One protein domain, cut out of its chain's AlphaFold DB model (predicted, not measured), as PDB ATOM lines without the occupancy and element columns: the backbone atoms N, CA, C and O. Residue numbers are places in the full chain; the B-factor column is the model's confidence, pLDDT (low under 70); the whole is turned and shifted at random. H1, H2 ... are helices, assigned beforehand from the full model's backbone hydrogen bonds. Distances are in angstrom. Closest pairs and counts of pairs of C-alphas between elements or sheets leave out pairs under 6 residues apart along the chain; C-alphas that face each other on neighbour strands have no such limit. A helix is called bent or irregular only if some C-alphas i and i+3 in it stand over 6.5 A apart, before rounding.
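What this domain is: This is residues 4 to 67 of the 213 residues of an uncharacterized protein of Firmicutes bacterium (UniProt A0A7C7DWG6). A long helix, H4, runs along one side of a small helical body; H2 crosses it steeply near its first half, and H3 makes a corner with it at its beginning. A long loop, residues 21 to 36, arches from H2 to H3 on the side away from H4, H1 is a short turn before H2, and residues 62 to 67 stick out at one end. The printed part has 64 residues with four named helices, H1 to H4 in chain order, and no named strand; its class is all helix. It is compact, with a radius of gyration of the C-alphas of 11.8 A and spans of 34 by 26 by 18 A.

How they stand to each other: H4, residues 48 to 65, touches H2, residues 9 to 20, with its residues 50 to 58 alone. Their closest C-alphas, of Ile 13 and Phe 54, are 6.2 A apart, and they run the same way at a steep tilt of 48 degrees. H3, residues 37 to 46, and H4 touch only at the corner by their link, the closest C-alphas being those of Leu 44 and Arg 51, 4.9 A apart; they run opposite ways at a steep tilt of 59 degrees. H2 and H3 are close but not clearly touching: the closest C-alphas, of Tyr 16 and Ile 37, are 7.0 A apart. H1, residues 4 to 7, is close to H4 but not clearly touching, with the closest C-alphas, of Cys 6 and Cys 50, 7.3 A apart. H1 and H3 are apart. In H2, H3 and H4 every O i to N i+4 pair is within hydrogen-bond range; H1 is too short for such a pair, and its one O i to N i+3 pair is not within range.

Where its parts are: H4 is 25.5 A long, from C-alpha 48 at (16.423, 44.637, -31.472) to C-alpha 65 at (16.193, 31.294, -9.694). H2 measures 16.1 A and H3 14.3 A. H1 begins at C-alpha 4, (2.498, 45.070, -34.550), and is only just irregular: C-alphas 4 and 7 are 7.0 A apart.

The domain as a whole: The C-alphas of Arg 4 and Leu 67, the two farthest apart, are 35.2 A apart. The printed part has no cut. The link from H2 to H3 is long; those from H1 to H2 and from H3 to H4 are tight. The mean pLDDT of the printed part is 85.7, and residues 4 to 6 and 26 to 33 are under 70.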
ATOM      1  N   ARG A   4       3.871  45.004 -35.080       57.81
ATOM      2  CA  ARG A   4       2.498  45.070 -34.550       57.81
ATOM      3  C   ARG A   4       2.164  43.877 -33.643       57.81
ATOM      4  O   ARG A   4       1.335  44.031 -32.756       57.81
ATOM      5  N   GLU A   5       2.876  42.760 -33.780       58.84
ATOM      6  CA  GLU A   5       2.805  41.597 -32.874       58.84
ATOM      7  C   GLU A   5       3.556  41.818 -31.542       58.84
ATOM      8  O   GLU A   5       3.506  40.985 -30.643       58.84
ATOM      9  N   CYS A   6       4.205  42.974 -31.341       69.00
ATOM     10  CA  CYS A   6       4.946  43.284 -30.113       69.00
ATOM     11  C   CYS A   6       4.054  43.410 -28.854       69.00
ATOM     12  O   CYS A   6       4.581  43.496 -27.745       69.00
ATOM     13  N   LYS A   7       2.718  43.394 -28.990       77.31
ATOM     14  CA  LYS A   7       1.794  43.257 -27.847       77.31
ATOM     15  C   LYS A   7       1.744  41.831 -27.294       77.31
ATOM     16  O   LYS A   7       1.546  41.661 -26.098       77.31
ATOM     17  N   GLU A   8       1.958  40.826 -28.136       85.31
ATOM     18  CA  GLU A   8       1.923  39.411 -27.743       85.31
ATOM     19  C   GLU A   8       3.317  38.863 -27.412       85.31
ATOM     20  O   GLU A   8       3.447  37.757 -26.891       85.31
ATOM     21  N   ILE A   9       4.367  39.667 -27.627       87.50
ATOM     22  CA  ILE A   9       5.754  39.251 -27.399       87.50
ATOM     23  C   ILE A   9       6.015  38.814 -25.956       87.50
ATOM     24  O   ILE A   9       6.806  37.908 -25.749       87.50
ATOM     25  N   GLU A  10       5.351  39.402 -24.955       89.06
ATOM     26  CA  GLU A  10       5.538  38.984 -23.557       89.06
ATOM     27  C   GLU A  10       5.042  37.562 -23.315       89.06
ATOM     28  O   GLU A  10       5.741  36.778 -22.678       89.06
ATOM     29  N   ARG A  11       3.884  37.201 -23.882       88.88
ATOM     30  CA  ARG A  11       3.359  35.832 -23.796       88.88
ATOM     31  C   ARG A  11       4.303  34.851 -24.485       88.88
ATOM     32  O   ARG A  11       4.595  33.795 -23.938       88.88
ATOM     33  N   HIS A  12       4.837  35.231 -25.645       90.19
ATOM     34  CA  HIS A  12       5.819  34.433 -26.382       90.19
ATOM     35  C   HIS A  12       7.150  34.283 -25.628       90.19
ATOM     36  O   HIS A  12       7.696  33.185 -25.576       90.19
ATOM     37  N   ILE A  13       7.647  35.347 -24.987       92.94
ATOM     38  CA  ILE A  13       8.842  35.300 -24.132       92.94
ATOM     39  C   ILE A  13       8.613  34.336 -22.961       92.94
ATOM     40  O   ILE A  13       9.449  33.471 -22.710       92.94
ATOM     41  N   GLN A  14       7.476  34.445 -22.266       90.19
ATOM     42  CA  GLN A  14       7.142  33.569 -21.139       90.19
ATOM     43  C   GLN A  14       7.004  32.102 -21.567       90.19
ATOM     44  O   GLN A  14       7.553  31.222 -20.901       90.19
ATOM     45  N   ALA A  15       6.330  31.835 -22.690       88.94
ATOM     46  CA  ALA A  15       6.209  30.493 -23.255       88.94
ATOM     47  C   ALA A  15       7.583  29.904 -23.617       88.94
ATOM     48  O   ALA A  15       7.895  28.778 -23.230       88.94
ATOM     49  N   TYR A  16       8.440  30.687 -24.283       92.06
ATOM     50  CA  TYR A  16       9.796  30.275 -24.642       92.06
ATOM     51  C   TYR A  16      10.650  29.935 -23.413       92.06
ATOM     52  O   TYR A  16      11.318  28.902 -23.385       92.06
ATOM     53  N   LEU A  17      10.623  30.781 -22.378       91.69
ATOM     54  CA  LEU A  17      11.378  30.550 -21.144       91.69
ATOM     55  C   LEU A  17      10.879  29.308 -20.389       91.69
ATOM     56  O   LEU A  17      11.689  28.518 -19.898       91.69
ATOM     57  N   ALA A  18       9.562  29.085 -20.350       88.62
ATOM     58  CA  ALA A  18       8.974  27.892 -19.748       88.62
ATOM     59  C   ALA A  18       9.402  26.603 -20.475       88.62
ATOM     60  O   ALA A  18       9.811  25.640 -19.816       88.62
ATOM     61  N   LEU A  19       9.380  26.607 -21.815       87.38
ATOM     62  CA  LEU A  19       9.844  25.492 -22.647       87.38
ATOM     63  C   LEU A  19      11.342  25.227 -22.458       87.38
ATOM     64  O   LEU A  19      11.747  24.089 -22.232       87.38
ATOM     65  N   ARG A  20      12.176  26.275 -22.472       90.06
ATOM     66  CA  ARG A  20      13.636  26.152 -22.316       90.06
ATOM     67  C   ARG A  20      14.043  25.539 -20.976       90.06
ATOM     68  O   ARG A  20      15.052  24.845 -20.904       90.06
ATOM     69  N   LYS A  21      13.266  25.776 -19.917       88.44
ATOM     70  CA  LYS A  21      13.501  25.193 -18.586       88.44
ATOM     71  C   LYS A  21      12.927  23.785 -18.419       88.44
ATOM     72  O   LYS A  21      12.989  23.247 -17.317       88.44
ATOM     73  N   GLY A  22      12.339  23.210 -19.469       88.31
ATOM     74  CA  GLY A  22      11.675  21.909 -19.399       88.31
ATOM     75  C   GLY A  22      10.485  21.900 -18.438       88.31
ATOM     76  O   GLY A  22      10.107  20.840 -17.951       88.31
ATOM     77  N   ARG A  23       9.900  23.070 -18.129       81.12
ATOM     78  CA  ARG A  23       8.694  23.156 -17.286       81.12
ATOM     79  C   ARG A  23       7.445  22.702 -18.038       81.12
ATOM     80  O   ARG A  23       6.415  22.490 -17.408       81.12
ATOM     81  N   VAL A  24       7.534  22.589 -19.361       78.62
ATOM     82  CA  VAL A  24       6.450  22.128 -20.224       78.62
ATOM     83  C   VAL A  24       7.023  21.234 -21.318       78.62
ATOM     84  O   VAL A  24       8.121  21.496 -21.816       78.62
ATOM     85  N   ALA A  25       6.306  20.164 -21.662       72.19
ATOM     86  CA  ALA A  25       6.691  19.275 -22.748       72.19
ATOM     87  C   ALA A  25       6.590  19.999 -24.100       72.19
ATOM     88  O   ALA A  25       5.731  20.859 -24.304       72.19
ATOM     89  N   ALA A  26       7.464  19.646 -25.045       62.88
ATOM     90  CA  ALA A  26       7.398  20.180 -26.401       62.88
ATOM     91  C   ALA A  26       6.039  19.823 -27.032       62.88
ATOM     92  O   ALA A  26       5.737  18.647 -27.224       62.88
ATOM     93  N   GLY A  27       5.222  20.836 -27.334       62.19
ATOM     94  CA  GLY A  27       3.873  20.674 -27.892       62.19
ATOM     95  C   GLY A  27       2.735  20.994 -26.918       62.19
ATOM     96  O   GLY A  27       1.627  21.272 -27.366       62.19
ATOM     97  N   GLU A  28       3.005  21.058 -25.614       65.00
ATOM     98  CA  GLU A  28       2.064  21.593 -24.631       65.00
ATOM     99  C   GLU A  28       2.425  23.060 -24.393       65.00
ATOM    100  O   GLU A  28       3.426  23.395 -23.767       65.00
ATOM    101  N   SER A  29       1.648  23.975 -24.967       62.25
ATOM    102  CA  SER A  29       1.766  25.393 -24.637       62.25
ATOM    103  C   SER A  29       0.841  25.674 -23.456       62.25
ATOM    104  O   SER A  29      -0.364  25.459 -23.587       62.25
ATOM    105  N   PRO A  30       1.335  26.207 -22.325       63.94
ATOM    106  CA  PRO A  30       0.474  26.567 -21.197       63.94
ATOM    107  C   PRO A  30      -0.497  27.715 -21.530       63.94
ATOM    108  O   PRO A  30      -1.327  28.075 -20.702       63.94
ATOM    109  N   PHE A  31      -0.394  28.298 -22.729       64.81
ATOM    110  CA  PHE A  31      -1.159  29.467 -23.149       64.81
ATOM    111  C   PHE A  31      -2.077  29.219 -24.353       64.81
ATOM    112  O   PHE A  31      -2.609  30.187 -24.884       64.81
ATOM    113  N   ASP A  32      -2.272  27.967 -24.782       66.38
ATOM    114  CA  ASP A  32      -3.128  27.612 -25.935       66.38
ATOM    115  C   ASP A  32      -2.714  28.317 -27.250       66.38
ATOM    116  O   ASP A  32      -3.485  28.471 -28.195       66.38
ATOM    117  N   VAL A  33      -1.458  28.781 -27.311       65.50
ATOM    118  CA  VAL A  33      -0.867  29.421 -28.492       65.50
ATOM    119  C   VAL A  33       0.078  28.428 -29.147       65.50
ATOM    120  O   VAL A  33       1.004  27.939 -28.488       65.50
ATOM    121  N   SER A  34      -0.122  28.158 -30.440       75.88
ATOM    122  CA  SER A  34       0.852  27.445 -31.266       75.88
ATOM    123  C   SER A  34       2.145  28.262 -31.318       75.88
ATOM    124  O   SER A  34       2.247  29.289 -31.986       75.88
ATOM    125  N   PHE A  35       3.133  27.833 -30.538       81.94
ATOM    126  CA  PHE A  35       4.387  28.554 -30.379       81.94
ATOM    127  C   PHE A  35       5.499  27.872 -31.180       81.94
ATOM    128  O   PHE A  35       5.985  26.805 -30.804       81.94
ATOM    129  N   ASP A  36       5.904  28.496 -32.286       88.19
ATOM    130  CA  ASP A  36       7.053  28.066 -33.087       88.19
ATOM    131  C   ASP A  36       8.339  28.725 -32.560       88.19
ATOM    132  O   ASP A  36       8.571  29.930 -32.721       88.19
ATOM    133  N   ILE A  37       9.188  27.906 -31.933       90.19
ATOM    134  CA  ILE A  37      10.484  28.306 -31.369       90.19
ATOM    135  C   ILE A  37      11.383  28.931 -32.447       90.19
ATOM    136  O   ILE A  37      12.010  29.964 -32.202       90.19
ATOM    137  N   GLY A  38      11.418  28.353 -33.652       91.44
ATOM    138  CA  GLY A  38      12.272  28.821 -34.744       91.44
ATOM    139  C   GLY A  38      11.838  30.189 -35.265       91.44
ATOM    140  O   GLY A  38      12.672  31.079 -35.452       91.44
ATOM    141  N   ALA A  39      10.528  30.396 -35.423       91.00
ATOM    142  CA  ALA A  39       9.975  31.692 -35.813       91.00
ATOM    143  C   ALA A  39      10.258  32.779 -34.760       91.00
ATOM    144  O   ALA A  39      10.620  33.909 -35.109       91.00
ATOM    145  N   PHE A  40      10.150  32.439 -33.471       91.75
ATOM    146  CA  PHE A  40      10.446  33.361 -32.377       91.75
ATOM    147  C   PHE A  40      11.933  33.736 -32.313       91.75
ATOM    148  O   PHE A  40      12.262  34.921 -32.241       91.75
ATOM    149  N   GLU A  41      12.849  32.770 -32.416       94.12
ATOM    150  CA  GLU A  41      14.287  33.056 -32.458       94.12
ATOM    151  C   GLU A  41      14.670  33.913 -33.666       94.12
ATOM    152  O   GLU A  41      15.443  34.870 -33.539       94.12
ATOM    153  N   PHE A  42      14.110  33.604 -34.839       93.62
ATOM    154  CA  PHE A  42      14.306  34.409 -36.037       93.62
ATOM    155  C   PHE A  42      13.830  35.852 -35.813       93.62
ATOM    156  O   PHE A  42      14.540  36.805 -36.149       93.62
ATOM    157  N   HIS A  43      12.676  36.033 -35.164       92.44
ATOM    158  CA  HIS A  43      12.166  37.350 -34.794       92.44
ATOM    159  C   HIS A  43      13.098  38.096 -33.827       92.44
ATOM    160  O   HIS A  43      13.384  39.273 -34.050       92.44
ATOM    161  N   LEU A  44      13.615  37.436 -32.783       94.50
ATOM    162  CA  LEU A  44      14.559  38.053 -31.842       94.50
ATOM    163  C   LEU A  44      15.867  38.490 -32.522       94.50
ATOM    164  O   LEU A  44      16.478  39.472 -32.099       94.50
ATOM    165  N   ARG A  45      16.300  37.810 -33.591       95.88
ATOM    166  CA  ARG A  45      17.449  38.251 -34.404       95.88
ATOM    167  C   ARG A  45      17.112  39.471 -35.261       95.88
ATOM    168  O   ARG A  45      17.956  40.350 -35.410       95.88
ATOM    169  N   ALA A  46      15.894  39.535 -35.795       94.62
ATOM    170  CA  ALA A  46      15.446  40.616 -36.671       94.62
ATOM    171  C   ALA A  46      15.014  41.895 -35.922       94.62
ATOM    172  O   ALA A  46      15.058  42.982 -36.495       94.62
ATOM    173  N   CYS A  47      14.585  41.793 -34.659       94.62
ATOM    174  CA  CYS A  47      13.985  42.893 -33.902       94.62
ATOM    175  C   CYS A  47      14.755  43.193 -32.604       94.62
ATOM    176  O   CYS A  47      14.588  42.515 -31.586       94.62
ATOM    177  N   SER A  48      15.572  44.252 -32.611       94.88
ATOM    178  CA  SER A  48      16.423  44.637 -31.472       94.88
ATOM    179  C   SER A  48      15.637  45.011 -30.210       94.88
ATOM    180  O   SER A  48      16.081  44.698 -29.106       94.88
ATOM    181  N   SER A  49      14.457  45.622 -30.344       93.12
ATOM    182  CA  SER A  49      13.605  45.983 -29.203       93.12
ATOM    183  C   SER A  49      13.012  44.752 -28.510       93.12
ATOM    184  O   SER A  49      13.057  44.656 -27.282       93.12
ATOM    185  N   CYS A  50      12.519  43.772 -29.273       93.88
ATOM    186  CA  CYS A  50      12.044  42.497 -28.724       93.88
ATOM    187  C   CYS A  50      13.182  41.709 -28.075       93.88
ATOM    188  O   CYS A  50      12.998  41.149 -26.997       93.88
ATOM    189  N   ARG A  51      14.374  41.726 -28.683       95.56
ATOM    190  CA  ARG A  51      15.576  41.117 -28.105       95.56
ATOM    191  C   ARG A  51      15.959  41.741 -26.766       95.56
ATOM    192  O   ARG A  51      16.265  41.010 -25.832       95.56
ATOM    193  N   ALA A  52      15.919  43.068 -26.655       95.19
ATOM    194  CA  ALA A  52      16.213  43.760 -25.401       95.19
ATOM    195  C   ALA A  52      15.241  43.349 -24.283       95.19
ATOM    196  O   ALA A  52      15.690  43.013 -23.189       95.19
ATOM    197  N   ARG A  53      13.932  43.285 -24.580       94.50
ATOM    198  CA  ARG A  53      12.918  42.795 -23.628       94.50
ATOM    199  C   ARG A  53      13.140  41.332 -23.251       94.50
ATOM    200  O   ARG A  53      13.056  40.995 -22.079       94.50
ATOM    201  N   PHE A  54      13.456  40.467 -24.213       95.75
ATOM    202  CA  PHE A  54      13.768  39.065 -23.930       95.75
ATOM    203  C   PHE A  54      14.948  38.927 -22.951       95.75
ATOM    204  O   PHE A  54      14.835  38.214 -21.960       95.75
ATOM    205  N   LEU A  55      16.040  39.667 -23.172       96.50
ATOM    206  CA  LEU A  55      17.209  39.665 -22.280       96.50
ATOM    207  C   LEU A  55      16.919  40.269 -20.897       96.50
ATOM    208  O   LEU A  55      17.601  39.957 -19.924       96.50
ATOM    209  N   GLU A  56      15.963  41.191 -20.794       95.12
ATOM    210  CA  GLU A  56      15.479  41.705 -19.508       95.12
ATOM    211  C   GLU A  56      14.722  40.620 -18.734       95.12
ATOM    212  O   GLU A  56      15.041  40.364 -17.575       95.12
ATOM    213  N   TRP A  57      13.802  39.914 -19.396       95.44
ATOM    214  CA  TRP A  57      13.084  38.781 -18.809       95.44
ATOM    215  C   TRP A  57      14.016  37.632 -18.413       95.44
ATOM    216  O   TRP A  57      13.865  37.083 -17.327       95.44
ATOM    217  N   GLU A  58      15.009  37.298 -19.240       95.56
ATOM    218  CA  GLU A  58      16.008  36.269 -18.922       95.56
ATOM    219  C   GLU A  58      16.825  36.640 -17.672       95.56
ATOM    220  O   GLU A  58      17.041  35.801 -16.800       95.56
ATOM    221  N   ARG A  59      17.220  37.916 -17.536       95.56
ATOM    222  CA  ARG A  59      17.910  38.417 -16.337       95.56
ATOM    223  C   ARG A  59      17.025  38.369 -15.096       95.56
ATOM    224  O   ARG A  59      17.494  37.939 -14.045       95.56
ATOM    225  N   LEU A  60      15.764  38.782 -15.216       93.12
ATOM    226  CA  LEU A  60      14.798  38.702 -14.121       93.12
ATOM    227  C   LEU A  60      14.616  37.251 -13.666       93.12
ATOM    228  O   LEU A  60      14.634  36.965 -12.473       93.12
ATOM    229  N   GLU A  61      14.480  36.324 -14.608       92.44
ATOM    230  CA  GLU A  61      14.282  34.919 -14.280       92.44
ATOM    231  C   GLU A  61      15.524  34.288 -13.641       92.44
ATOM    232  O   GLU A  61      15.394  33.516 -12.693       92.44
ATOM    233  N   ALA A  62      16.723  34.648 -14.105       91.06
ATOM    234  CA  ALA A  62      17.974  34.233 -13.477       91.06
ATOM    235  C   ALA A  62      18.102  34.776 -12.043       91.06
ATOM    236  O   ALA A  62      18.521  34.049 -11.142       91.06
ATOM    237  N   ALA A  63      17.692  36.027 -11.809       92.81
ATOM    238  CA  ALA A  63      17.656  36.606 -10.470       92.81
ATOM    239  C   ALA A  63      16.669  35.859  -9.558       92.81
ATOM    240  O   ALA A  63      17.001  35.570  -8.411       92.81
ATOM    241  N   LEU A  64      15.487  35.495 -10.071       88.00
ATOM    242  CA  LEU A  64      14.485  34.728  -9.324       88.00
ATOM    243  C   LEU A  64      14.955  33.307  -8.988       88.00
ATOM    244  O   LEU A  64      14.726  32.849  -7.868       88.00
ATOM    245  N   ASP A  65      15.626  32.629  -9.919       89.00
ATOM    246  CA  ASP A  65      16.193  31.294  -9.694       89.00
ATOM    247  C   ASP A  65      17.334  31.309  -8.663       89.00
ATOM    248  O   ASP A  65      17.539  30.318  -7.961       89.00
ATOM    249  N   GLY A  66      18.060  32.428  -8.553       90.06
ATOM    250  CA  GLY A  66      19.117  32.627  -7.560       90.06
ATOM    251  C   GLY A  66      18.610  32.872  -6.135       90.06
ATOM    252  O   GLY A  66      19.401  32.838  -5.191       90.06
ATOM    253  N   LEU A  67      17.308  33.111  -5.945       89.06
ATOM    254  CA  LEU A  67      16.743  33.309  -4.612       89.06
ATOM    255  C   LEU A  67      16.700  31.976  -3.851       89.06
ATOM    256  O   LEU A  67      16.327  30.949  -4.428       89.06
TER     257      LEU A  67